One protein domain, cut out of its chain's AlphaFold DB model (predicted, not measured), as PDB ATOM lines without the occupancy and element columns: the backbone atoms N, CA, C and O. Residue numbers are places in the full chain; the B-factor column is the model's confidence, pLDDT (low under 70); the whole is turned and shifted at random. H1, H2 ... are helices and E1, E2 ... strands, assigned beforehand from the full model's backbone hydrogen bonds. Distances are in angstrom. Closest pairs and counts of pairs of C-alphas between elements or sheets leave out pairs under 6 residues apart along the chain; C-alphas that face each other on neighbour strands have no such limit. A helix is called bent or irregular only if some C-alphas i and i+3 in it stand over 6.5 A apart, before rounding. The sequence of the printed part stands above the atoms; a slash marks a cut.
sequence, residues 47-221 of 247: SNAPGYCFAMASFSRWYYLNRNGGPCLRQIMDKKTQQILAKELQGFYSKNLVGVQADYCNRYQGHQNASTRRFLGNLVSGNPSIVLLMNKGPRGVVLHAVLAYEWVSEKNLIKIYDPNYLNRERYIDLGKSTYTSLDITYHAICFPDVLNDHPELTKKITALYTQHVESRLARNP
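What this domain is: This is residues 47 to 221 of the 247 residues of an uncharacterized protein of Desulfomonile tiedjei (strain ATCC 49306 / DSM 6799 / DCB-1) (UniProt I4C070). A strongly twisted, curled sheet of five strands has H1 packed along its long bent strand E2, while the two arms of the bent helix H3 cover other parts of the sheet. Away from the sheet, H2 crosses the first part of H1, and H4 runs beside H2 the opposite way. The printed part has 175 residues with four named helices and five named strands, in the order H1 H2 H3 E1 E2 E3 E4 E5 H4; the class is mixed, helices and strands. The sheet's order is E4 E3 E2 E1 E5, all antiparallel. The whole is compact, with a radius of gyration of the C-alphas of 15.8 A and spans of 49 by 37 by 32 A.

Where its parts are: H1, residues 52 to 67, begins at C-alpha 52 (-4.242, -31.903, 33.446) and is 21.8 A long. H2, residues 79 to 93, is 20.1 A long. H3, residues 96 to 124, was assigned as one helix by its hydrogen bonds but is bent, with C-alphas 110 and 113 8.6 A apart; its arms are H3a, residues 96 to 110, 22.8 A, and H3b, residues 113 to 124, 16.4 A. H3a is irregular, with C-alphas 107 and 110 7.2 A apart. The strands are E1, residues 129 to 137, 25.9 A; E2, residues 140 to 152, 32.6 A; E3, residues 157 to 161; E4, residues 170 to 173; and E5, residues 188 to 190. H4, residues 199 to 219, 29.3 A, has a kink of 35 degrees near residue 209, is only just irregular, with C-alphas 211 and 214 6.8 A apart, and ends at C-alpha 219 (4.526, -25.435, 8.880).

How they stand to each other: E1 to E4 form a meander, each strand the antiparallel neighbour of the one before, in three hairpins; N 131 and O 146 of E1 and E2 are 2.8 A apart, N 159 and O 150 of E3 and E2 2.8 A, N 172 and O 158 of E4 and E3 2.8 A, within hydrogen-bond range. N 132 of E1 and O 190 of E5, 2.9 A, are too. E2 bends by 83 degrees at residue 149. H1 is on the sheet at a height of 9.0 A, over E2, with the C-alphas of Ala 57 and Leu 147 closest at 5.1 A. H1 and H3a on one face of the sheet make two layers, helices over a sheet. H3a is at a height of 9.5 A, and H3b, on the same face as H3a, is at 9.2 A. H2 touches H1, about perpendicular at 80 degrees, closest at the C-alphas of Tyr 52 and Ala 86, 5.2 A. H4 touches H2 at a shallow tilt of 14 degrees, opposite ways, closest at the C-alphas of Leu 85 and Leu 208, 6.8 A. Every O i to N i+4 pair is within hydrogen-bond range in H1 and H3b; the counts are 10 of 11 in H2, 10 of 11 in H3a and 13 of 17 in H4.

The domain as a whole: The two C-alphas farthest apart are those of Gly 110 and Arg 219, 51.2 A. The printed part has no cut, and the long links are H1 to H2 and E4 to E5. The mean pLDDT of the printed part is 72.1, and 74 residues are under 70, among them residues 105 to 115 and 176 to 187.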
ATOM      1  N   SER A  47     -10.589 -33.357  39.431       41.56
ATOM      2  CA  SER A  47     -11.541 -33.312  38.321       41.56
ATOM      3  C   SER A  47     -10.778 -33.460  36.998       41.56
ATOM      4  O   SER A  47     -10.060 -32.544  36.609       41.56
ATOM      5  N   ASN A  48     -10.968 -34.594  36.316       43.44
ATOM      6  CA  ASN A  48     -10.344 -34.993  35.047       43.44
ATOM      7  C   ASN A  48      -8.822 -35.197  35.117       43.44
ATOM      8  O   ASN A  48      -8.073 -34.234  35.068       43.44
ATOM      9  N   ALA A  49      -8.393 -36.468  35.150       47.59
ATOM     10  CA  ALA A  49      -7.012 -36.964  35.026       47.59
ATOM     11  C   ALA A  49      -5.955 -36.173  35.843       47.59
ATOM     12  O   ALA A  49      -5.595 -35.051  35.493       47.59
ATOM     13  N   PRO A  50      -5.403 -36.751  36.923       50.56
ATOM     14  CA  PRO A  50      -4.824 -36.003  38.039       50.56
ATOM     15  C   PRO A  50      -3.643 -35.099  37.648       50.56
ATOM     16  O   PRO A  50      -2.504 -35.538  37.699       50.56
ATOM     17  N   GLY A  51      -3.897 -33.837  37.287       67.75
ATOM     18  CA  GLY A  51      -2.865 -32.851  36.938       67.75
ATOM     19  C   GLY A  51      -3.012 -32.183  35.567       67.75
ATOM     20  O   GLY A  51      -2.223 -31.291  35.267       67.75
ATOM     21  N   TYR A  52      -4.022 -32.535  34.756       76.44
ATOM     22  CA  TYR A  52      -4.242 -31.903  33.446       76.44
ATOM     23  C   TYR A  52      -4.425 -30.384  33.550       76.44
ATOM     24  O   TYR A  52      -3.685 -29.617  32.936       76.44
ATOM     25  N   CYS A  53      -5.386 -29.937  34.365       78.06
ATOM     26  CA  CYS A  53      -5.700 -28.515  34.505       78.06
ATOM     27  C   CYS A  53      -4.495 -27.725  35.023       78.06
ATOM     28  O   CYS A  53      -4.242 -26.601  34.597       78.06
ATOM     29  N   PHE A  54      -3.718 -28.360  35.900       79.06
ATOM     30  CA  PHE A  54      -2.524 -27.788  36.493       79.06
ATOM     31  C   PHE A  54      -1.402 -27.587  35.467       79.06
ATOM     32  O   PHE A  54      -0.867 -26.486  35.308       79.06
ATOM     33  N   ALA A  55      -1.091 -28.652  34.730       80.94
ATOM     34  CA  ALA A  55      -0.128 -28.631  33.644       80.94
ATOM     35  C   ALA A  55      -0.486 -27.566  32.602       80.94
ATOM     36  O   ALA A  55       0.365 -26.773  32.200       80.94
ATOM     37  N   MET A  56      -1.760 -27.507  32.212       83.31
ATOM     38  CA  MET A  56      -2.219 -26.558  31.206       83.31
ATOM     39  C   MET A  56      -2.243 -25.114  31.716       83.31
ATOM     40  O   MET A  56      -1.848 -24.227  30.969       83.31
ATOM     41  N   ALA A  57      -2.630 -24.850  32.968       82.69
ATOM     42  CA  ALA A  57      -2.548 -23.504  33.544       82.69
ATOM     43  C   ALA A  57      -1.094 -22.998  33.597       82.69
ATOM     44  O   ALA A  57      -0.823 -21.847  33.248       82.69
ATOM     45  N   SER A  58      -0.155 -23.880  33.950       82.12
ATOM     46  CA  SER A  58       1.277 -23.568  34.026       82.12
ATOM     47  C   SER A  58       1.887 -23.301  32.654       82.12
ATOM     48  O   SER A  58       2.565 -22.290  32.456       82.12
ATOM     49  N   PHE A  59       1.583 -24.155  31.674       83.25
ATOM     50  CA  PHE A  59       1.981 -23.928  30.288       83.25
ATOM     51  C   PHE A  59       1.392 -22.617  29.754       83.25
ATOM     52  O   PHE A  59       2.099 -21.836  29.115       83.25
ATOM     53  N   SER A  60       0.119 -22.339  30.055       81.50
ATOM     54  CA  SER A  60      -0.532 -21.107  29.616       81.50
ATOM     55  C   SER A  60       0.141 -19.861  30.165       81.50
ATOM     56  O   SER A  60       0.324 -18.890  29.432       81.50
ATOM     57  N   ARG A  61       0.531 -19.897  31.443       83.06
ATOM     58  CA  ARG A  61       1.245 -18.798  32.088       83.06
ATOM     59  C   ARG A  61       2.585 -18.541  31.410       83.06
ATOM     60  O   ARG A  61       2.870 -17.407  31.036       83.06
ATOM     61  N   TRP A  62       3.386 -19.594  31.227       84.06
ATOM     62  CA  TRP A  62       4.685 -19.491  30.564       84.06
ATOM     63  C   TRP A  62       4.548 -18.890  29.165       84.06
ATOM     64  O   TRP A  62       5.278 -17.963  28.822       84.06
ATOM     65  N   TYR A  63       3.585 -19.370  28.378       80.62
ATOM     66  CA  TYR A  63       3.366 -18.869  27.025       80.62
ATOM     67  C   TYR A  63       2.981 -17.387  27.019       80.62
ATOM     68  O   TYR A  63       3.537 -16.624  26.232       80.62
ATOM     69  N   TYR A  64       2.069 -16.981  27.912       78.00
ATOM     70  CA  TYR A  64       1.651 -15.585  28.046       78.00
ATOM     71  C   TYR A  64       2.856 -14.670  28.294       78.00
ATOM     72  O   TYR A  64       3.026 -13.687  27.585       78.00
ATOM     73  N   LEU A  65       3.727 -15.039  29.236       79.50
ATOM     74  CA  LEU A  65       4.895 -14.240  29.616       79.50
ATOM     75  C   LEU A  65       6.007 -14.212  28.555       79.50
ATOM     76  O   LEU A  65       6.705 -13.212  28.426       79.50
ATOM     77  N   ASN A  66       6.203 -15.306  27.812       77.06
ATOM     78  CA  ASN A  66       7.380 -15.469  26.947       77.06
ATOM     79  C   ASN A  66       7.107 -15.210  25.459       77.06
ATOM     80  O   ASN A  66       8.056 -15.088  24.685       77.06
ATOM     81  N   ARG A  67       5.842 -15.171  25.019       72.75
ATOM     82  CA  ARG A  67       5.485 -15.100  23.586       72.75
ATOM     83  C   ARG A  67       4.497 -13.969  23.224       72.75
ATOM     84  O   ARG A  67       4.022 -13.953  22.096       72.75
ATOM     85  N   ASN A  68       4.217 -13.051  24.159       53.81
ATOM     86  CA  ASN A  68       3.480 -11.771  24.060       53.81
ATOM     87  C   ASN A  68       2.724 -11.444  22.748       53.81
ATOM     88  O   ASN A  68       3.331 -11.047  21.754       53.81
ATOM     89  N   GLY A  69       1.381 -11.437  22.817       50.97
ATOM     90  CA  GLY A  69       0.561 -10.523  22.000       50.97
ATOM     91  C   GLY A  69      -0.855 -10.967  21.595       50.97
ATOM     92  O   GLY A  69      -1.643 -10.123  21.186       50.97
ATOM     93  N   GLY A  70      -1.207 -12.252  21.680       47.09
ATOM     94  CA  GLY A  70      -2.535 -12.754  21.278       47.09
ATOM     95  C   GLY A  70      -3.432 -13.128  22.465       47.09
ATOM     96  O   GLY A  70      -2.906 -13.390  23.551       47.09
ATOM     97  N   PRO A  71      -4.770 -13.207  22.286       45.75
ATOM     98  CA  PRO A  71      -5.652 -13.730  23.325       45.75
ATOM     99  C   PRO A  71      -5.250 -15.167  23.690       45.75
ATOM    100  O   PRO A  71      -4.559 -15.833  22.922       45.75
ATOM    101  N   CYS A  72      -5.663 -15.599  24.889       51.06
ATOM    102  CA  CYS A  72      -5.369 -16.871  25.565       51.06
ATOM    103  C   CYS A  72      -4.915 -18.040  24.668       51.06
ATOM    104  O   CYS A  72      -5.436 -18.237  23.577       51.06
ATOM    105  N   LEU A  73      -4.135 -18.967  25.242       50.59
ATOM    106  CA  LEU A  73      -3.773 -20.294  24.694       50.59
ATOM    107  C   LEU A  73      -4.867 -21.084  23.935       50.59
ATOM    108  O   LEU A  73      -4.571 -22.046  23.229       50.59
ATOM    109  N   ARG A  74      -6.129 -20.686  24.124       49.59
ATOM    110  CA  ARG A  74      -7.380 -21.100  23.481       49.59
ATOM    111  C   ARG A  74      -7.293 -21.429  21.990       49.59
ATOM    112  O   ARG A  74      -8.055 -22.285  21.558       49.59
ATOM    113  N   GLN A  75      -6.403 -20.812  21.214       51.31
ATOM    114  CA  GLN A  75      -6.433 -20.921  19.745       51.31
ATOM    115  C   GLN A  75      -5.212 -21.601  19.113       51.31
ATOM    116  O   GLN A  75      -5.190 -21.787  17.899       51.31
ATOM    117  N   ILE A  76      -4.213 -21.998  19.909       58.62
ATOM    118  CA  ILE A  76      -2.910 -22.427  19.374       58.62
ATOM    119  C   ILE A  76      -2.575 -23.910  19.580       58.62
ATOM    120  O   ILE A  76      -1.498 -24.369  19.212       58.62
ATOM    121  N   MET A  77      -3.442 -24.702  20.198       69.88
ATOM    122  CA  MET A  77      -3.152 -26.126  20.356       69.88
ATOM    123  C   MET A  77      -4.408 -26.955  20.231       69.88
ATOM    124  O   MET A  77      -5.381 -26.744  20.955       69.88
ATOM    125  N   ASP A  78      -4.355 -27.940  19.338       72.19
ATOM    126  CA  ASP A  78      -5.375 -28.972  19.268       72.19
ATOM    127  C   ASP A  78      -5.423 -29.786  20.576       72.19
ATOM    128  O   ASP A  78      -4.457 -29.867  21.344       72.19
ATOM    129  N   LYS A  79      -6.574 -30.416  20.836       74.25
ATOM    130  CA  LYS A  79      -6.810 -31.203  22.055       74.25
ATOM    131  C   LYS A  79      -5.774 -32.321  22.245       74.25
ATOM    132  O   LYS A  79      -5.405 -32.620  23.376       74.25
ATOM    133  N   LYS A  80      -5.288 -32.925  21.156       79.00
ATOM    134  CA  LYS A  80      -4.303 -34.017  21.201       79.00
ATOM    135  C   LYS A  80      -2.951 -33.517  21.716       79.00
ATOM    136  O   LYS A  80      -2.329 -34.167  22.548       79.00
ATOM    137  N   THR A  81      -2.521 -32.351  21.255       79.44
ATOM    138  CA  THR A  81      -1.282 -31.692  21.673       79.44
ATOM    139  C   THR A  81      -1.372 -31.293  23.139       79.44
ATOM    140  O   THR A  81      -0.470 -31.612  23.904       79.44
ATOM    141  N   GLN A  82      -2.500 -30.709  23.562       79.31
ATOM    142  CA  GLN A  82      -2.738 -30.392  24.975       79.31
ATOM    143  C   GLN A  82      -2.660 -31.642  25.861       79.31
ATOM    144  O   GLN A  82      -2.018 -31.606  26.902       79.31
ATOM    145  N   GLN A  83      -3.240 -32.770  25.440       81.00
ATOM    146  CA  GLN A  83      -3.156 -34.031  26.187       81.00
ATOM    147  C   GLN A  83      -1.723 -34.571  26.304       81.00
ATOM    148  O   GLN A  83      -1.348 -35.051  27.372       81.00
ATOM    149  N   ILE A  84      -0.922 -34.480  25.237       83.31
ATOM    150  CA  ILE A  84       0.491 -34.895  25.256       83.31
ATOM    151  C   ILE A  84       1.278 -34.030  26.244       83.31
ATOM    152  O   ILE A  84       1.923 -34.558  27.147       83.31
ATOM    153  N   LEU A  85       1.169 -32.706  26.112       83.75
ATOM    154  CA  LEU A  85       1.843 -31.752  26.992       83.75
ATOM    155  C   LEU A  85       1.423 -31.928  28.448       83.75
ATOM    156  O   LEU A  85       2.265 -31.961  29.343       83.75
ATOM    157  N   ALA A  86       0.120 -32.078  28.680       81.19
ATOM    158  CA  ALA A  86      -0.422 -32.271  30.006       81.19
ATOM    159  C   ALA A  86       0.104 -33.550  30.651       81.19
ATOM    160  O   ALA A  86       0.470 -33.503  31.815       81.19
ATOM    161  N   LYS A  87       0.213 -34.662  29.914       82.19
ATOM    162  CA  LYS A  87       0.774 -35.916  30.437       82.19
ATOM    163  C   LYS A  87       2.249 -35.766  30.834       82.19
ATOM    164  O   LYS A  87       2.642 -36.223  31.903       82.19
ATOM    165  N   GLU A  88       3.046 -35.102  29.998       83.75
ATOM    166  CA  GLU A  88       4.472 -34.848  30.256       83.75
ATOM    167  C   GLU A  88       4.697 -33.958  31.485       83.75
ATOM    168  O   GLU A  88       5.564 -34.229  32.315       83.75
ATOM    169  N   LEU A  89       3.897 -32.899  31.620       79.94
ATOM    170  CA  LEU A  89       3.966 -31.980  32.754       79.94
ATOM    171  C   LEU A  89       3.340 -32.581  34.015       79.94
ATOM    172  O   LEU A  89       3.844 -32.378  35.112       79.94
ATOM    173  N   GLN A  90       2.277 -33.369  33.889       73.44
ATOM    174  CA  GLN A  90       1.650 -34.065  35.010       73.44
ATOM    175  C   GLN A  90       2.653 -34.961  35.742       73.44
ATOM    176  O   GLN A  90       2.655 -34.975  36.971       73.44
ATOM    177  N   GLY A  91       3.530 -35.662  35.015       65.88
ATOM    178  CA  GLY A  91       4.607 -36.452  35.621       65.88
ATOM    179  C   GLY A  91       5.530 -35.614  36.514       65.88
ATOM    180  O   GLY A  91       5.870 -36.048  37.610       65.88
ATOM    181  N   PHE A  92       5.842 -34.384  36.092       68.31
ATOM    182  CA  PHE A  92       6.652 -33.417  36.847       68.31
ATOM    183  C   PHE A  92       5.954 -32.918  38.126       68.31
ATOM    184  O   PHE A  92       6.597 -32.591  39.117       68.31
ATOM    185  N   TYR A  93       4.625 -32.889  38.107       64.25
ATOM    186  CA  TYR A  93       3.780 -32.306  39.145       64.25
ATOM    187  C   TYR A  93       3.164 -33.323  40.126       64.25
ATOM    188  O   TYR A  93       2.594 -32.937  41.147       64.25
ATOM    189  N   SER A  94       3.217 -34.622  39.826       58.62
ATOM    190  CA  SER A  94       2.408 -35.634  40.520       58.62
ATOM    191  C   SER A  94       2.781 -35.895  41.998       58.62
ATOM    192  O   SER A  94       3.891 -35.627  42.452       58.62
ATOM    193  N   LYS A  95       1.785 -36.407  42.747       52.72
ATOM    194  CA  LYS A  95       1.691 -36.692  44.203       52.72
ATOM    195  C   LYS A  95       1.917 -35.528  45.182       52.72
ATOM    196  O   LYS A  95       1.187 -35.455  46.164       52.72
ATOM    197  N   ASN A  96       2.813 -34.587  44.904       59.41
ATOM    198  CA  ASN A  96       3.164 -33.532  45.866       59.41
ATOM    199  C   ASN A  96       2.291 -32.276  45.761       59.41
ATOM    200  O   ASN A  96       2.203 -31.511  46.714       59.41
ATOM    201  N   LEU A  97       1.611 -32.062  44.633       64.00
ATOM    202  CA  LEU A  97       0.888 -30.813  44.378       64.00
ATOM    203  C   LEU A  97      -0.341 -30.605  45.259       64.00
ATOM    204  O   LEU A  97      -0.596 -29.488  45.695       64.00
ATOM    205  N   VAL A  98      -1.071 -31.684  45.547       60.59
ATOM    206  CA  VAL A  98      -2.213 -31.650  46.470       60.59
ATOM    207  C   VAL A  98      -1.744 -31.285  47.879       60.59
ATOM    208  O   VAL A  98      -2.372 -30.451  48.524       60.59
ATOM    209  N   GLY A  99      -0.613 -31.850  48.320       64.00
ATOM    210  CA  GLY A  99       0.013 -31.523  49.603       64.00
ATOM    211  C   GLY A  99       0.488 -30.073  49.657       64.00
ATOM    212  O   GLY A  99       0.011 -29.311  50.486       64.00
ATOM    213  N   VAL A 100       1.316 -29.651  48.692       66.00
ATOM    214  CA  VAL A 100       1.798 -28.260  48.566       66.00
ATOM    215  C   VAL A 100       0.641 -27.264  48.559       66.00
ATOM    216  O   VAL A 100       0.733 -26.189  49.148       66.00
ATOM    217  N   GLN A 101      -0.464 -27.610  47.906       67.12
ATOM    218  CA  GLN A 101      -1.637 -26.761  47.869       67.12
ATOM    219  C   GLN A 101      -2.379 -26.709  49.198       67.12
ATOM    220  O   GLN A 101      -2.744 -25.616  49.626       67.12
ATOM    221  N   ALA A 102      -2.672 -27.857  49.804       65.94
ATOM    222  CA  ALA A 102      -3.362 -27.889  51.082       65.94
ATOM    223  C   ALA A 102      -2.538 -27.136  52.131       65.94
ATOM    224  O   ALA A 102      -3.084 -26.284  52.826       65.94
ATOM    225  N   ASP A 103      -1.221 -27.336  52.143       69.69
ATOM    226  CA  ASP A 103      -0.288 -26.616  53.006       69.69
ATOM    227  C   ASP A 103      -0.307 -25.110  52.734       69.69
ATOM    228  O   ASP A 103      -0.386 -24.316  53.671       69.69
ATOM    229  N   TYR A 104      -0.300 -24.688  51.464       71.25
ATOM    230  CA  TYR A 104      -0.415 -23.273  51.105       71.25
ATOM    231  C   TYR A 104      -1.759 -22.690  51.569       71.25
ATOM    232  O   TYR A 104      -1.789 -21.689  52.284       71.25
ATOM    233  N   CYS A 105      -2.883 -23.312  51.210       68.94
ATOM    234  CA  CYS A 105      -4.212 -22.825  51.577       68.94
ATOM    235  C   CYS A 105      -4.381 -22.771  53.105       68.94
ATOM    236  O   CYS A 105      -4.855 -21.758  53.609       68.94
ATOM    237  N   ASN A 106      -3.929 -23.795  53.838       67.75
ATOM    238  CA  ASN A 106      -3.979 -23.843  55.302       67.75
ATOM    239  C   ASN A 106      -3.081 -22.764  55.934       67.75
ATOM    240  O   ASN A 106      -3.501 -22.067  56.854       67.75
ATOM    241  N   ARG A 107      -1.863 -22.556  55.409       68.31
ATOM    242  CA  ARG A 107      -0.926 -21.534  55.907       68.31
ATOM    243  C   ARG A 107      -1.439 -20.108  55.702       68.31
ATOM    244  O   ARG A 107      -1.197 -19.241  56.540       68.31
ATOM    245  N   TYR A 108      -2.123 -19.849  54.589       62.47
ATOM    246  CA  TYR A 108      -2.566 -18.503  54.212       62.47
ATOM    247  C   TYR A 108      -4.058 -18.240  54.466       62.47
ATOM    248  O   TYR A 108      -4.513 -17.115  54.250       62.47
ATOM    249  N   GLN A 109      -4.807 -19.208  55.008       58.94
ATOM    250  CA  GLN A 109      -6.226 -19.057  55.356       58.94
ATOM    251  C   GLN A 109      -6.472 -17.905  56.347       58.94
ATOM    252  O   GLN A 109      -7.447 -17.167  56.209       58.94
ATOM    253  N   GLY A 110      -5.548 -17.685  57.290       51.44
ATOM    254  CA  GLY A 110      -5.603 -16.564  58.240       51.44
ATOM    255  C   GLY A 110      -5.324 -15.183  57.624       51.44
ATOM    256  O   GLY A 110      -5.656 -14.165  58.224       51.44
ATOM    257  N   HIS A 111      -4.768 -15.125  56.407       57.16
ATOM    258  CA  HIS A 111      -4.305 -13.894  55.750       57.16
ATOM    259  C   HIS A 111      -4.877 -13.713  54.335       57.16
ATOM    260  O   HIS A 111      -4.237 -13.098  53.476       57.16
ATOM    261  N   GLN A 112      -6.093 -14.214  54.084       65.88
ATOM    262  CA  GLN A 112      -6.743 -14.147  52.767       65.88
ATOM    263  C   GLN A 112      -6.716 -12.741  52.154       65.88
ATOM    264  O   GLN A 112      -6.362 -12.590  50.992       65.88
ATOM    265  N   ASN A 113      -6.977 -11.694  52.941       66.81
ATOM    266  CA  ASN A 113      -6.972 -10.317  52.436       66.81
ATOM    267  C   ASN A 113      -5.606  -9.883  51.877       66.81
ATOM    268  O   ASN A 113      -5.549  -9.205  50.852       66.81
ATOM    269  N   ALA A 114      -4.505 -10.264  52.529       68.12
ATOM    270  CA  ALA A 114      -3.160  -9.910  52.080       68.12
ATOM    271  C   ALA A 114      -2.744 -10.727  50.846       68.12
ATOM    272  O   ALA A 114      -2.173 -10.168  49.909       68.12
ATOM    273  N   SER A 115      -3.077 -12.023  50.821       68.56
ATOM    274  CA  SER A 115      -2.841 -12.901  49.666       68.56
ATOM    275  C   SER A 115      -3.626 -12.425  48.439       68.56
ATOM    276  O   SER A 115      -3.031 -12.210  47.385       68.56
ATOM    277  N   THR A 116      -4.922 -12.129  48.592       76.75
ATOM    278  CA  THR A 116      -5.764 -11.597  47.513       76.75
ATOM    279  C   THR A 116      -5.247 -10.252  47.009       76.75
ATOM    280  O   THR A 116      -5.125 -10.070  45.805       76.75
ATOM    281  N   ARG A 117      -4.876  -9.309  47.891       77.75
ATOM    282  CA  ARG A 117      -4.308  -8.017  47.456       77.75
ATOM    283  C   ARG A 117      -3.019  -8.185  46.660       77.75
ATOM    284  O   ARG A 117      -2.861  -7.520  45.642       77.75
ATOM    285  N   ARG A 118      -2.116  -9.067  47.099       77.12
ATOM    286  CA  ARG A 118      -0.877  -9.363  46.365       77.12
ATOM    287  C   ARG A 118      -1.181  -9.954  44.992       77.12
ATOM    288  O   ARG A 118      -0.634  -9.490  43.999       77.12
ATOM    289  N   PHE A 119      -2.084 -10.928  44.937       83.00
ATOM    290  CA  PHE A 119      -2.527 -11.541  43.693       83.00
ATOM    291  C   PHE A 119      -3.130 -10.510  42.724       83.00
ATOM    292  O   PHE A 119      -2.729 -10.453  41.564       83.00
ATOM    293  N   LEU A 120      -4.039  -9.651  43.194       84.31
ATOM    294  CA  LEU A 120      -4.628  -8.597  42.364       84.31
ATOM    295  C   LEU A 120      -3.577  -7.580  41.914       84.31
ATOM    296  O   LEU A 120      -3.580  -7.190  40.751       84.31
ATOM    297  N   GLY A 121      -2.642  -7.208  42.794       83.56
ATOM    298  CA  GLY A 121      -1.499  -6.366  42.442       83.56
ATOM    299  C   GLY A 121      -0.663  -6.965  41.310       83.56
ATOM    300  O   GLY A 121      -0.371  -6.272  40.339       83.56
ATOM    301  N   ASN A 122      -0.367  -8.268  41.373       81.88
ATOM    302  CA  ASN A 122       0.346  -8.975  40.307       81.88
ATOM    303  C   ASN A 122      -0.413  -8.912  38.974       81.88
ATOM    304  O   ASN A 122       0.195  -8.610  37.947       81.88
ATOM    305  N   LEU A 123      -1.731  -9.140  38.985       84.00
ATOM    306  CA  LEU A 123      -2.548  -9.053  37.771       84.00
ATOM    307  C   LEU A 123      -2.552  -7.642  37.169       84.00
ATOM    308  O   LEU A 123      -2.437  -7.507  35.956       84.00
ATOM    309  N   VAL A 124      -2.642  -6.596  37.999       85.44
ATOM    310  CA  VAL A 124      -2.571  -5.194  37.543       85.44
ATOM    311  C   VAL A 124      -1.219  -4.888  36.903       85.44
ATOM    312  O   VAL A 124      -1.154  -4.170  35.911       85.44
ATOM    313  N   SER A 125      -0.139  -5.474  37.421       82.88
ATOM    314  CA  SER A 125       1.199  -5.374  36.828       82.88
ATOM    315  C   SER A 125       1.393  -6.239  35.574       82.88
ATOM    316  O   SER A 125       2.516  -6.353  35.091       82.88
ATOM    317  N   GLY A 126       0.336  -6.867  35.048       78.25
ATOM    318  CA  GLY A 126       0.400  -7.712  33.854       78.25
ATOM    319  C   GLY A 126       1.012  -9.094  34.094       78.25
ATOM    320  O   GLY A 126       1.347  -9.780  33.131       78.25
ATOM    321  N   ASN A 127       1.149  -9.519  35.356       82.75
ATOM    322  CA  ASN A 127       1.705 -10.820  35.718       82.75
ATOM    323  C   ASN A 127       0.578 -11.848  35.924       82.75
ATOM    324  O   ASN A 127      -0.013 -11.904  37.009       82.75
ATOM    325  N   PRO A 128       0.271 -12.694  34.920       84.44
ATOM    326  CA  PRO A 128      -0.743 -13.724  35.066       84.44
ATOM    327  C   PRO A 128      -0.345 -14.733  36.150       84.44
ATOM    328  O   PRO A 128       0.832 -15.037  36.363       84.44
ATOM    329  N   SER A 129      -1.346 -15.271  36.837       83.25
ATOM    330  CA  SER A 129      -1.174 -16.094  38.031       83.25
ATOM    331  C   SER A 129      -2.083 -17.316  37.985       83.25
ATOM    332  O   SER A 129      -3.231 -17.241  37.545       83.25
ATOM    333  N   ILE A 130      -1.575 -18.460  38.436       82.19
ATOM    334  CA  ILE A 130      -2.378 -19.681  38.534       82.19
ATOM    335  C   ILE A 130      -3.330 -19.539  39.724       82.19
ATOM    336  O   ILE A 130      -2.922 -19.177  40.824       82.19
ATOM    337  N   VAL A 131      -4.606 -19.839  39.500       80.38
ATOM    338  CA  VAL A 131      -5.647 -19.852  40.527       80.38
ATOM    339  C   VAL A 131      -6.128 -21.277  40.709       80.38
ATOM    340  O   VAL A 131      -6.444 -21.969  39.738       80.38
ATOM    341  N   LEU A 132      -6.203 -21.704  41.964       80.00
ATOM    342  CA  LEU A 132      -6.729 -23.003  42.333       80.00
ATOM    343  C   LEU A 132      -8.132 -22.849  42.902       80.00
ATOM    344  O   LEU A 132      -8.376 -22.072  43.820       80.00
ATOM    345  N   LEU A 133      -9.052 -23.610  42.329       78.69
ATOM    346  CA  LEU A 133     -10.459 -23.645  42.678       78.69
ATOM    347  C   LEU A 133     -10.721 -24.968  43.387       78.69
ATOM    348  O   LEU A 133     -10.475 -26.042  42.831       78.69
ATOM    349  N   MET A 134     -11.185 -24.883  44.629       75.38
ATOM    350  CA  MET A 134     -11.382 -26.037  45.498       75.38
ATOM    351  C   MET A 134     -12.846 -26.174  45.887       75.38
ATOM    352  O   MET A 134     -13.522 -25.206  46.244       75.38
ATOM    353  N   ASN A 135     -13.342 -27.401  45.814       72.56
ATOM    354  CA  ASN A 135     -14.656 -27.763  46.314       72.56
ATOM    355  C   ASN A 135     -14.506 -28.919  47.300       72.56
ATOM    356  O   ASN A 135     -13.791 -29.868  47.003       72.56
ATOM    357  N   LYS A 136     -15.185 -28.859  48.444       68.94
ATOM    358  CA  LYS A 136     -15.268 -29.965  49.400       68.94
ATOM    359  C   LYS A 136     -16.705 -30.461  49.414       68.94
ATOM    360  O   LYS A 136     -17.604 -29.740  49.832       68.94
ATOM    361  N   GLY A 137     -16.909 -31.677  48.922       66.56
ATOM    362  CA  GLY A 137     -18.210 -32.333  48.883       66.56
ATOM    363  C   GLY A 137     -18.224 -33.637  49.682       66.56
ATOM    364  O   GLY A 137     -17.180 -34.106  50.135       66.56
ATOM    365  N   PRO A 138     -19.392 -34.290  49.801       63.84
ATOM    366  CA  PRO A 138     -19.534 -35.559  50.527       63.84
ATOM    367  C   PRO A 138     -18.725 -36.715  49.913       63.84
ATOM    368  O   PRO A 138     -18.541 -37.744  50.550       63.84
ATOM    369  N   ARG A 139     -18.245 -36.557  48.673       62.41
ATOM    370  CA  ARG A 139     -17.416 -37.538  47.953       62.41
ATOM    371  C   ARG A 139     -15.921 -37.198  47.966       62.41
ATOM    372  O   ARG A 139     -15.157 -37.873  47.284       62.41
ATOM    373  N   GLY A 140     -15.518 -36.158  48.700       66.00
ATOM    374  CA  GLY A 140     -14.133 -35.705  48.784       66.00
ATOM    375  C   GLY A 140     -13.899 -34.285  48.263       66.00
ATOM    376  O   GLY A 140     -14.837 -33.508  48.061       66.00
ATOM    377  N   VAL A 141     -12.626 -33.939  48.066       66.69
ATOM    378  CA  VAL A 141     -12.187 -32.608  47.628       66.69
ATOM    379  C   VAL A 141     -11.876 -32.621  46.138       66.69
ATOM    380  O   VAL A 141     -11.068 -33.416  45.667       66.69
ATOM    381  N   VAL A 142     -12.489 -31.705  45.395       69.81
ATOM    382  CA  VAL A 142     -12.191 -31.464  43.986       69.81
ATOM    383  C   VAL A 142     -11.252 -30.284  43.858       69.81
ATOM    384  O   VAL A 142     -11.520 -29.202  44.380       69.81
ATOM    385  N   LEU A 143     -10.184 -30.501  43.097       74.94
ATOM    386  CA  LEU A 143      -9.227 -29.481  42.720       74.94
ATOM    387  C   LEU A 143      -9.311 -29.183  41.225       74.94
ATOM    388  O   LEU A 143      -9.200 -30.094  40.403       74.94
ATOM    389  N   HIS A 144      -9.433 -27.904  40.884       79.19
ATOM    390  CA  HIS A 144      -9.305 -27.396  39.523       79.19
ATOM    391  C   HIS A 144      -8.318 -26.227  39.474       79.19
ATOM    392  O   HIS A 144      -8.193 -25.480  40.439       79.19
ATOM    393  N   ALA A 145      -7.608 -26.071  38.359       81.25
ATOM    394  CA  ALA A 145      -6.606 -25.026  38.180       81.25
ATOM    395  C   ALA A 145      -6.890 -24.237  36.903       81.25
ATOM    396  O   ALA A 145      -7.158 -24.818  35.849       81.25
ATOM    397  N   VAL A 146      -6.816 -22.914  37.004       82.88
ATOM    398  CA  VAL A 146      -7.045 -21.975  35.901       82.88
ATOM    399  C   VAL A 146      -5.944 -20.921  35.896       82.88
ATOM    400  O   VAL A 146      -5.290 -20.692  36.911       82.88
ATOM    401  N   LEU A 147      -5.724 -20.267  34.761       85.69
ATOM    402  CA  LEU A 147      -4.817 -19.122  34.685       85.69
ATOM    403  C   LEU A 147      -5.628 -17.832  34.767       85.69
ATOM    404  O   LEU A 147      -6.411 -17.566  33.862       85.69
ATOM    405  N   ALA A 148      -5.420 -17.014  35.790       85.94
ATOM    406  CA  ALA A 148      -5.891 -15.634  35.807       85.94
ATOM    407  C   ALA A 148      -4.890 -14.725  35.097       85.94
ATOM    408  O   ALA A 148      -3.688 -14.852  35.319       85.94
ATOM    409  N   TYR A 149      -5.376 -13.814  34.257       85.50
ATOM    410  CA  TYR A 149      -4.500 -12.933  33.472       85.50
ATOM    411  C   TYR A 149      -4.879 -11.454  33.516       85.50
ATOM    412  O   TYR A 149      -4.051 -10.624  33.166       85.50
ATOM    413  N   GLU A 150      -6.085 -11.104  33.961       85.75
ATOM    414  CA  GLU A 150      -6.518  -9.706  34.027       85.75
ATOM    415  C   GLU A 150      -7.562  -9.528  35.131       85.75
ATOM    416  O   GLU A 150      -8.438 -10.378  35.305       85.75
ATOM    417  N   TRP A 151      -7.488  -8.417  35.862       87.25
ATOM    418  CA  TRP A 151      -8.512  -8.007  36.820       87.25
ATOM    419  C   TRP A 151      -9.302  -6.818  36.264       87.25
ATOM    420  O   TRP A 151      -8.736  -5.774  35.966       87.25
ATOM    421  N   VAL A 152     -10.617  -6.995  36.143       86.25
ATOM    422  CA  VAL A 152     -11.595  -5.977  35.745       86.25
ATOM    423  C   VAL A 152     -12.178  -5.382  37.023       86.25
ATOM    424  O   VAL A 152     -13.141  -5.908  37.596       86.25
ATOM    425  N   SER A 153     -11.534  -4.327  37.513       84.00
ATOM    426  CA  SER A 153     -11.793  -3.756  38.836       84.00
ATOM    427  C   SER A 153     -13.203  -3.176  38.965       84.00
ATOM    428  O   SER A 153     -13.826  -3.354  40.010       84.00
ATOM    429  N   GLU A 154     -13.769  -2.592  37.902       84.62
ATOM    430  CA  GLU A 154     -15.090  -1.942  37.925       84.62
ATOM    431  C   GLU A 154     -16.227  -2.932  38.187       84.62
ATOM    432  O   GLU A 154     -17.275  -2.569  38.717       84.62
ATOM    433  N   LYS A 155     -16.023  -4.194  37.800       80.94
ATOM    434  CA  LYS A 155     -16.999  -5.280  37.968       80.94
ATOM    435  C   LYS A 155     -16.589  -6.275  39.048       80.94
ATOM    436  O   LYS A 155     -17.317  -7.230  39.293       80.94
ATOM    437  N   ASN A 156     -15.424  -6.072  39.665       81.69
ATOM    438  CA  ASN A 156     -14.804  -7.008  40.594       81.69
ATOM    439  C   ASN A 156     -14.666  -8.435  40.011       81.69
ATOM    440  O   ASN A 156     -14.911  -9.436  40.689       81.69
ATOM    441  N   LEU A 157     -14.289  -8.526  38.728       84.44
ATOM    442  CA  LEU A 157     -14.150  -9.786  37.991       84.44
ATOM    443  C   LEU A 157     -12.692 -10.048  37.620       84.44
ATOM    444  O   LEU A 157     -11.979  -9.138  37.220       84.44
ATOM    445  N   ILE A 158     -12.256 -11.300  37.654       83.38
ATOM    446  CA  ILE A 158     -10.953 -11.723  37.129       83.38
ATOM    447  C   ILE A 158     -11.178 -12.518  35.853       83.38
ATOM    448  O   ILE A 158     -11.898 -13.515  35.878       83.38
ATOM    449  N   LYS A 159     -10.539 -12.132  34.750       84.75
ATOM    450  CA  LYS A 159     -10.522 -12.937  33.529       84.75
ATOM    451  C   LYS A 159      -9.602 -14.133  33.708       84.75
ATOM    452  O   LYS A 159      -8.458 -13.999  34.153       84.75
ATOM    453  N   ILE A 160     -10.107 -15.303  33.329       82.62
ATOM    454  CA  ILE A 160      -9.374 -16.558  33.429       82.62
ATOM    455  C   ILE A 160      -9.364 -17.338  32.116       82.62
ATOM    456  O   ILE A 160     -10.300 -17.301  31.306       82.62
ATOM    457  N   TYR A 161      -8.300 -18.109  31.937       80.75
ATOM    458  CA  TYR A 161      -8.209 -19.225  31.015       80.75
ATOM    459  C   TYR A 161      -8.455 -20.527  31.778       80.75
ATOM    460  O   TYR A 161      -7.656 -20.934  32.623       80.75
ATOM    461  N   ASP A 162      -9.570 -21.178  31.450       79.56
ATOM    462  CA  ASP A 162      -9.890 -22.520  31.916       79.56
ATOM    463  C   ASP A 162      -9.530 -23.527  30.807       79.56
ATOM    464  O   ASP A 162     -10.093 -23.436  29.708       79.56
ATOM    465  N   PRO A 163      -8.620 -24.484  31.059       73.62
ATOM    466  CA  PRO A 163      -8.183 -25.444  30.047       73.62
ATOM    467  C   PRO A 163      -9.291 -26.399  29.577       73.62
ATOM    468  O   PRO A 163      -9.158 -27.003  28.512       73.62
ATOM    469  N   ASN A 164     -10.404 -26.508  30.309       74.25
ATOM    470  CA  ASN A 164     -11.575 -27.268  29.868       74.25
ATOM    471  C   ASN A 164     -12.456 -26.476  28.882       74.25
ATOM    472  O   ASN A 164     -13.246 -27.069  28.146       74.25
ATOM    473  N   TYR A 165     -12.305 -25.147  28.818       69.38
ATOM    474  CA  TYR A 165     -13.127 -24.258  27.994       69.38
ATOM    475  C   TYR A 165     -12.266 -23.393  27.070       69.38
ATOM    476  O   TYR A 165     -11.988 -22.218  27.316       69.38
ATOM    477  N   LEU A 166     -11.912 -23.983  25.929       61.66
ATOM    478  CA  LEU A 166     -11.083 -23.336  24.909       61.66
ATOM    479  C   LEU A 166     -11.810 -22.243  24.119       61.66
ATOM    480  O   LEU A 166     -11.180 -21.461  23.427       61.66
ATOM    481  N   ASN A 167     -13.132 -22.173  24.218       57.66
ATOM    482  CA  ASN A 167     -13.929 -21.346  23.324       57.66
ATOM    483  C   ASN A 167     -14.334 -20.004  23.942       57.66
ATOM    484  O   ASN A 167     -14.465 -19.014  23.241       57.66
ATOM    485  N   ARG A 168     -14.516 -19.928  25.260       62.78
ATOM    486  CA  ARG A 168     -15.135 -18.752  25.882       62.78
ATOM    487  C   ARG A 168     -14.242 -18.131  26.921       62.78
ATOM    488  O   ARG A 168     -13.620 -18.853  27.698       62.78
ATOM    489  N   GLU A 169     -14.254 -16.802  26.960       71.50
ATOM    490  CA  GLU A 169     -13.753 -16.065  28.109       71.50
ATOM    491  C   GLU A 169     -14.558 -16.448  29.350       71.50
ATOM    492  O   GLU A 169     -15.782 -16.590  29.312       71.50
ATOM    493  N   ARG A 170     -13.836 -16.722  30.433       79.25
ATOM    494  CA  ARG A 170     -14.400 -17.105  31.720       79.25
ATOM    495  C   ARG A 170     -13.944 -16.071  32.729       79.25
ATOM    496  O   ARG A 170     -12.858 -15.508  32.601       79.25
ATOM    497  N   TYR A 171     -14.778 -15.858  33.729       82.88
ATOM    498  CA  TYR A 171     -14.541 -14.872  34.768       82.88
ATOM    499  C   TYR A 171     -14.639 -15.556  36.119       82.88
ATOM    500  O   TYR A 171     -15.434 -16.484  36.246       82.88
ATOM    501  N   ILE A 172     -13.863 -15.101  37.097       80.31
ATOM    502  CA  ILE A 172     -14.095 -15.333  38.523       80.31
ATOM    503  C   ILE A 172     -14.697 -14.051  39.083       80.31
ATOM    504  O   ILE A 172     -14.130 -12.979  38.903       80.31
ATOM    505  N   ASP A 173     -15.839 -14.169  39.747       79.62
ATOM    506  CA  ASP A 173     -16.499 -13.056  40.424       79.62
ATOM    507  C   ASP A 173     -16.050 -13.019  41.886       79.62
ATOM    508  O   ASP A 173     -16.363 -13.926  42.655       79.62
ATOM    509  N   LEU A 174     -15.291 -11.985  42.250       75.50
ATOM    510  CA  LEU A 174     -14.753 -11.816  43.601       75.50
ATOM    511  C   LEU A 174     -15.806 -11.332  44.606       75.50
ATOM    512  O   LEU A 174     -15.555 -11.367  45.808       75.50
ATOM    513  N   GLY A 175     -16.971 -10.871  44.138       70.25
ATOM    514  CA  GLY A 175     -18.105 -10.525  44.994       70.25
ATOM    515  C   GLY A 175     -18.875 -11.751  45.486       70.25
ATOM    516  O   GLY A 175     -19.696 -11.639  46.396       70.25
ATOM    517  N   LYS A 176     -18.617 -12.930  44.909       67.62
ATOM    518  CA  LYS A 176     -19.266 -14.180  45.300       67.62
ATOM    519  C   LYS A 176     -18.362 -14.988  46.222       67.62
ATOM    520  O   LYS A 176     -17.189 -15.206  45.949       67.62
ATOM    521  N   SER A 177     -18.956 -15.520  47.286       61.88
ATOM    522  CA  SER A 177     -18.308 -16.491  48.178       61.88
ATOM    523  C   SER A 177     -18.143 -17.873  47.539       61.88
ATOM    524  O   SER A 177     -17.480 -18.742  48.098       61.88
ATOM    525  N   THR A 178     -18.766 -18.093  46.379       62.72
ATOM    526  CA  THR A 178     -18.721 -19.352  45.643       62.72
ATOM    527  C   THR A 178     -18.567 -19.105  44.151       62.72
ATOM    528  O   THR A 178     -19.110 -18.147  43.597       62.72
ATOM    529  N   TYR A 179     -17.821 -19.985  43.490       62.72
ATOM    530  CA  TYR A 179     -17.527 -19.872  42.069       62.72
ATOM    531  C   TYR A 179     -18.100 -21.047  41.281       62.72
ATOM    532  O   TYR A 179     -17.869 -22.193  41.646       62.72
ATOM    533  N   THR A 180     -18.789 -20.788  40.170       58.97
ATOM    534  CA  THR A 180     -19.387 -21.844  39.336       58.97
ATOM    535  C   THR A 180     -18.835 -21.753  37.916       58.97
ATOM    536  O   THR A 180     -19.177 -20.840  37.165       58.97
ATOM    537  N   SER A 181     -17.964 -22.695  37.540       52.69
ATOM    538  CA  SER A 181     -17.388 -22.771  36.181       52.69
ATOM    539  C   SER A 181     -17.858 -23.989  35.377       52.69
ATOM    540  O   SER A 181     -17.923 -23.932  34.147       52.69
ATOM    541  N   LEU A 182     -18.211 -25.072  36.071       54.03
ATOM    542  CA  LEU A 182     -18.199 -26.440  35.539       54.03
ATOM    543  C   LEU A 182     -19.475 -27.229  35.884       54.03
ATOM    544  O   LEU A 182     -19.399 -28.433  36.095       54.03
ATOM    545  N   ASP A 183     -20.610 -26.548  36.087       55.62
ATOM    546  CA  ASP A 183     -21.792 -27.101  36.789       55.62
ATOM    547  C   ASP A 183     -21.463 -27.620  38.207       55.62
ATOM    548  O   ASP A 183     -22.243 -28.307  38.860       55.62
ATOM    549  N   ILE A 184     -20.277 -27.244  38.696       56.50
ATOM    550  CA  ILE A 184     -19.718 -27.547  40.004       56.50
ATOM    551  C   ILE A 184     -19.409 -26.207  40.663       56.50
ATOM    552  O   ILE A 184     -18.721 -25.355  40.086       56.50
ATOM    553  N   THR A 185     -19.934 -26.036  41.870       66.94
ATOM    554  CA  THR A 185     -19.672 -24.889  42.736       66.94
ATOM    555  C   THR A 185     -18.390 -25.129  43.525       66.94
ATOM    556  O   THR A 185     -18.246 -26.155  44.175       66.94
ATOM    557  N   TYR A 186     -17.460 -24.186  43.484       69.19
ATOM    558  CA  TYR A 186     -16.249 -24.165  44.293       69.19
ATOM    559  C   TYR A 186     -16.477 -23.276  45.509       69.19
ATOM    560  O   TYR A 186     -16.968 -22.152  45.382       69.19
ATOM    561  N   HIS A 187     -16.122 -23.792  46.680       66.50
ATOM    562  CA  HIS A 187     -16.315 -23.118  47.965       66.50
ATOM    563  C   HIS A 187     -15.061 -22.386  48.446       66.50
ATOM    564  O   HIS A 187     -15.133 -21.630  49.413       66.50
ATOM    565  N   ALA A 188     -13.921 -22.604  47.788       70.12
ATOM    566  CA  ALA A 188     -12.675 -21.932  48.111       70.12
ATOM    567  C   ALA A 188     -11.856 -21.625  46.854       70.12
ATOM    568  O   ALA A 188     -11.850 -22.378  45.877       70.12
ATOM    569  N   ILE A 189     -11.142 -20.503  46.918       72.31
ATOM    570  CA  ILE A 189     -10.214 -20.029  45.895       72.31
ATOM    571  C   ILE A 189      -8.868 -19.802  46.585       72.31
ATOM    572  O   ILE A 189      -8.809 -19.120  47.606       72.31
ATOM    573  N   CYS A 190      -7.801 -20.374  46.034       73.62
ATOM    574  CA  CYS A 190      -6.431 -20.177  46.504       73.62
ATOM    575  C   CYS A 190      -5.548 -19.632  45.374       73.62
ATOM    576  O   CYS A 190      -5.699 -20.007  44.210       73.62
ATOM    577  N   PHE A 191      -4.582 -18.789  45.739       73.62
ATOM    578  CA  PHE A 191      -3.666 -18.115  44.814       73.62
ATOM    579  C   PHE A 191      -2.218 -18.538  45.102       73.62
ATOM    580  O   PHE A 191      -1.493 -17.802  45.764       73.62
ATOM    581  N   PRO A 192      -1.792 -19.750  44.714       66.00
ATOM    582  CA  PRO A 192      -0.466 -20.245  45.068       66.00
ATOM    583  C   PRO A 192       0.647 -19.528  44.295       66.00
ATOM    584  O   PRO A 192       0.715 -19.586  43.069       66.00
ATOM    585  N   ASP A 193       1.594 -18.957  45.034       63.75
ATOM    586  CA  ASP A 193       2.803 -18.360  44.450       63.75
ATOM    587  C   ASP A 193       3.867 -19.413  44.083       63.75
ATOM    588  O   ASP A 193       4.681 -19.202  43.190       63.75
ATOM    589  N   VAL A 194       3.835 -20.585  44.733       60.12
ATOM    590  CA  VAL A 194       4.851 -21.663  44.631       60.12
ATOM    591  C   VAL A 194       4.999 -22.222  43.210       60.12
ATOM    592  O   VAL A 194       5.996 -22.845  42.863       60.12
ATOM    593  N   LEU A 195       3.995 -21.997  42.375       60.16
ATOM    594  CA  LEU A 195       3.891 -22.570  41.040       60.16
ATOM    595  C   LEU A 195       4.257 -21.569  39.943       60.16
ATOM    596  O   LEU A 195       4.227 -21.912  38.761       60.16
ATOM    597  N   ASN A 196       4.584 -20.339  40.339       61.81
ATOM    598  CA  ASN A 196       4.830 -19.249  39.415       61.81
ATOM    599  C   ASN A 196       6.273 -19.252  38.897       61.81
ATOM    600  O   ASN A 196       6.446 -19.005  37.712       61.81
ATOM    601  N   ASP A 197       7.285 -19.622  39.691       62.06
ATOM    602  CA  ASP A 197       8.679 -19.636  39.219       62.06
ATOM    603  C   ASP A 197       9.448 -20.865  39.710       62.06
ATOM    604  O   ASP A 197       9.896 -20.942  40.852       62.06
ATOM    605  N   HIS A 198       9.623 -21.836  38.811       71.62
ATOM    606  CA  HIS A 198      10.482 -22.995  39.036       71.62
ATOM    607  C   HIS A 198      11.366 -23.216  37.794       71.62
ATOM    608  O   HIS A 198      10.842 -23.583  36.740       71.62
ATOM    609  N   PRO A 199      12.697 -23.026  37.868       77.31
ATOM    610  CA  PRO A 199      13.576 -23.088  36.694       77.31
ATOM    611  C   PRO A 199      13.449 -24.387  35.882       77.31
ATOM    612  O   PRO A 199      13.317 -24.342  34.659       77.31
ATOM    613  N   GLU A 200      13.384 -25.541  36.552       78.38
ATOM    614  CA  GLU A 200      13.225 -26.840  35.872       78.38
ATOM    615  C   GLU A 200      11.885 -26.980  35.144       78.38
ATOM    616  O   GLU A 200      11.809 -27.576  34.067       78.38
ATOM    617  N   LEU A 201      10.830 -26.378  35.692       78.19
ATOM    618  CA  LEU A 201       9.528 -26.357  35.048       78.19
ATOM    619  C   LEU A 201       9.583 -25.512  33.775       78.19
ATOM    620  O   LEU A 201       9.143 -25.957  32.719       78.19
ATOM    621  N   THR A 202      10.165 -24.315  33.861       82.12
ATOM    622  CA  THR A 202      10.354 -23.421  32.714       82.12
ATOM    623  C   THR A 202      11.170 -24.096  31.616       82.12
ATOM    624  O   THR A 202      10.804 -24.024  30.440       82.12
ATOM    625  N   LYS A 203      12.234 -24.820  31.985       84.06
ATOM    626  CA  LYS A 203      13.057 -25.593  31.048       84.06
ATOM    627  C   LYS A 203      12.249 -26.698  30.364       84.06
ATOM    628  O   LYS A 203      12.285 -26.808  29.137       84.06
ATOM    629  N   LYS A 204      11.474 -27.477  31.129       86.69
ATOM    630  CA  LYS A 204      10.612 -28.544  30.590       86.69
ATOM    631  C   LYS A 204       9.526 -27.981  29.668       86.69
ATOM    632  O   LYS A 204       9.349 -28.505  28.572       86.69
ATOM    633  N   ILE A 205       8.837 -26.907  30.064       86.00
ATOM    634  CA  ILE A 205       7.805 -26.257  29.240       86.00
ATOM    635  C   ILE A 205       8.404 -25.731  27.931       86.00
ATOM    636  O   ILE A 205       7.843 -25.987  26.867       86.00
ATOM    637  N   THR A 206       9.556 -25.055  27.993       86.50
ATOM    638  CA  THR A 206      10.251 -24.542  26.801       86.50
ATOM    639  C   THR A 206      10.566 -25.667  25.816       86.50
ATOM    640  O   THR A 206      10.219 -25.570  24.639       86.50
ATOM    641  N   ALA A 207      11.153 -26.769  26.296       87.62
ATOM    642  CA  ALA A 207      11.482 -27.920  25.455       87.62
ATOM    643  C   ALA A 207      10.234 -28.523  24.787       87.62
ATOM    644  O   ALA A 207      10.220 -28.780  23.581       87.62
ATOM    645  N   LEU A 208       9.161 -28.697  25.561       86.94
ATOM    646  CA  LEU A 208       7.896 -29.232  25.070       86.94
ATOM    647  C   LEU A 208       7.229 -28.316  24.030       86.94
ATOM    648  O   LEU A 208       6.677 -28.810  23.042       86.94
ATOM    649  N   TYR A 209       7.289 -26.994  24.219       85.25
ATOM    650  CA  TYR A 209       6.782 -26.019  23.251       85.25
ATOM    651  C   TYR A 209       7.509 -26.139  21.908       85.25
ATOM    652  O   TYR A 209       6.862 -26.270  20.867       85.25
ATOM    653  N   THR A 210       8.844 -26.154  21.923       83.62
ATOM    654  CA  THR A 210       9.646 -26.272  20.699       83.62
ATOM    655  C   THR A 210       9.370 -27.591  19.973       83.62
ATOM    656  O   THR A 210       9.162 -27.608  18.757       83.62
ATOM    657  N   GLN A 211       9.272 -28.696  20.716       86.00
ATOM    658  CA  GLN A 211       9.037 -30.020  20.143       86.00
ATOM    659  C   GLN A 211       7.643 -30.159  19.511       86.00
ATOM    660  O   GLN A 211       7.516 -30.678  18.398       86.00
ATOM    661  N   HIS A 212       6.594 -29.713  20.206       82.38
ATOM    662  CA  HIS A 212       5.214 -30.063  19.856       82.38
ATOM    663  C   HIS A 212       4.393 -28.924  19.246       82.38
ATOM    664  O   HIS A 212       3.374 -29.204  18.610       82.38
ATOM    665  N   VAL A 213       4.807 -27.666  19.417       77.56
ATOM    666  CA  VAL A 213       4.001 -26.489  19.056       77.56
ATOM    667  C   VAL A 213       4.707 -25.632  18.006       77.56
ATOM    668  O   VAL A 213       4.153 -25.406  16.932       77.56
ATOM    669  N   GLU A 214       5.951 -25.220  18.254       76.25
ATOM    670  CA  GLU A 214       6.715 -24.317  17.376       76.25
ATOM    671  C   GLU A 214       6.932 -24.897  15.972       76.25
ATOM    672  O   GLU A 214       6.646 -24.251  14.962       76.25
ATOM    673  N   SER A 215       7.342 -26.164  15.901       70.12
ATOM    674  CA  SER A 215       7.552 -26.879  14.638       70.12
ATOM    675  C   SER A 215       6.276 -26.995  13.789       70.12
ATOM    676  O   SER A 215       6.339 -26.996  12.559       70.12
ATOM    677  N   ARG A 216       5.099 -27.060  14.426       67.12
ATOM    678  CA  ARG A 216       3.792 -27.094  13.748       67.12
ATOM    679  C   ARG A 216       3.308 -25.703  13.341       67.12
ATOM    680  O   ARG A 216       2.708 -25.569  12.272       67.12
ATOM    681  N   LEU A 217       3.581 -24.685  14.157       66.94
ATOM    682  CA  LEU A 217       3.315 -23.278  13.844       66.94
ATOM    683  C   LEU A 217       4.036 -22.853  12.562       66.94
ATOM    684  O   LEU A 217       3.407 -22.318  11.647       66.94
ATOM    685  N   ALA A 218       5.323 -23.189  12.458       62.25
ATOM    686  CA  ALA A 218       6.152 -22.879  11.296       62.25
ATOM    687  C   ALA A 218       5.644 -23.518   9.989       62.25
ATOM    688  O   ALA A 218       5.803 -22.944   8.917       62.25
ATOM    689  N   ARG A 219       4.997 -24.691  10.062       63.25
ATOM    690  CA  ARG A 219       4.526 -25.435   8.880       63.25
ATOM    691  C   ARG A 219       3.220 -24.914   8.274       63.25
ATOM    692  O   ARG A 219       2.942 -25.251   7.128       63.25
ATOM    693  N   ASN A 220       2.394 -24.150   8.998       63.53
ATOM    694  CA  ASN A 220       1.098 -23.689   8.462       63.53
ATOM    695  C   ASN A 220       0.620 -22.317   8.994       63.53
ATOM    696  O   ASN A 220      -0.480 -22.212   9.542       63.53
ATOM    697  N   PRO A 221       1.405 -21.237   8.843       57.91
ATOM    698  CA  PRO A 221       1.153 -19.942   9.489       57.91
ATOM    699  C   PRO A 221      -0.217 -19.311   9.170       57.91
ATOM    700  O   PRO A 221      -0.757 -18.568   9.988       57.91
TER     701      PRO A 221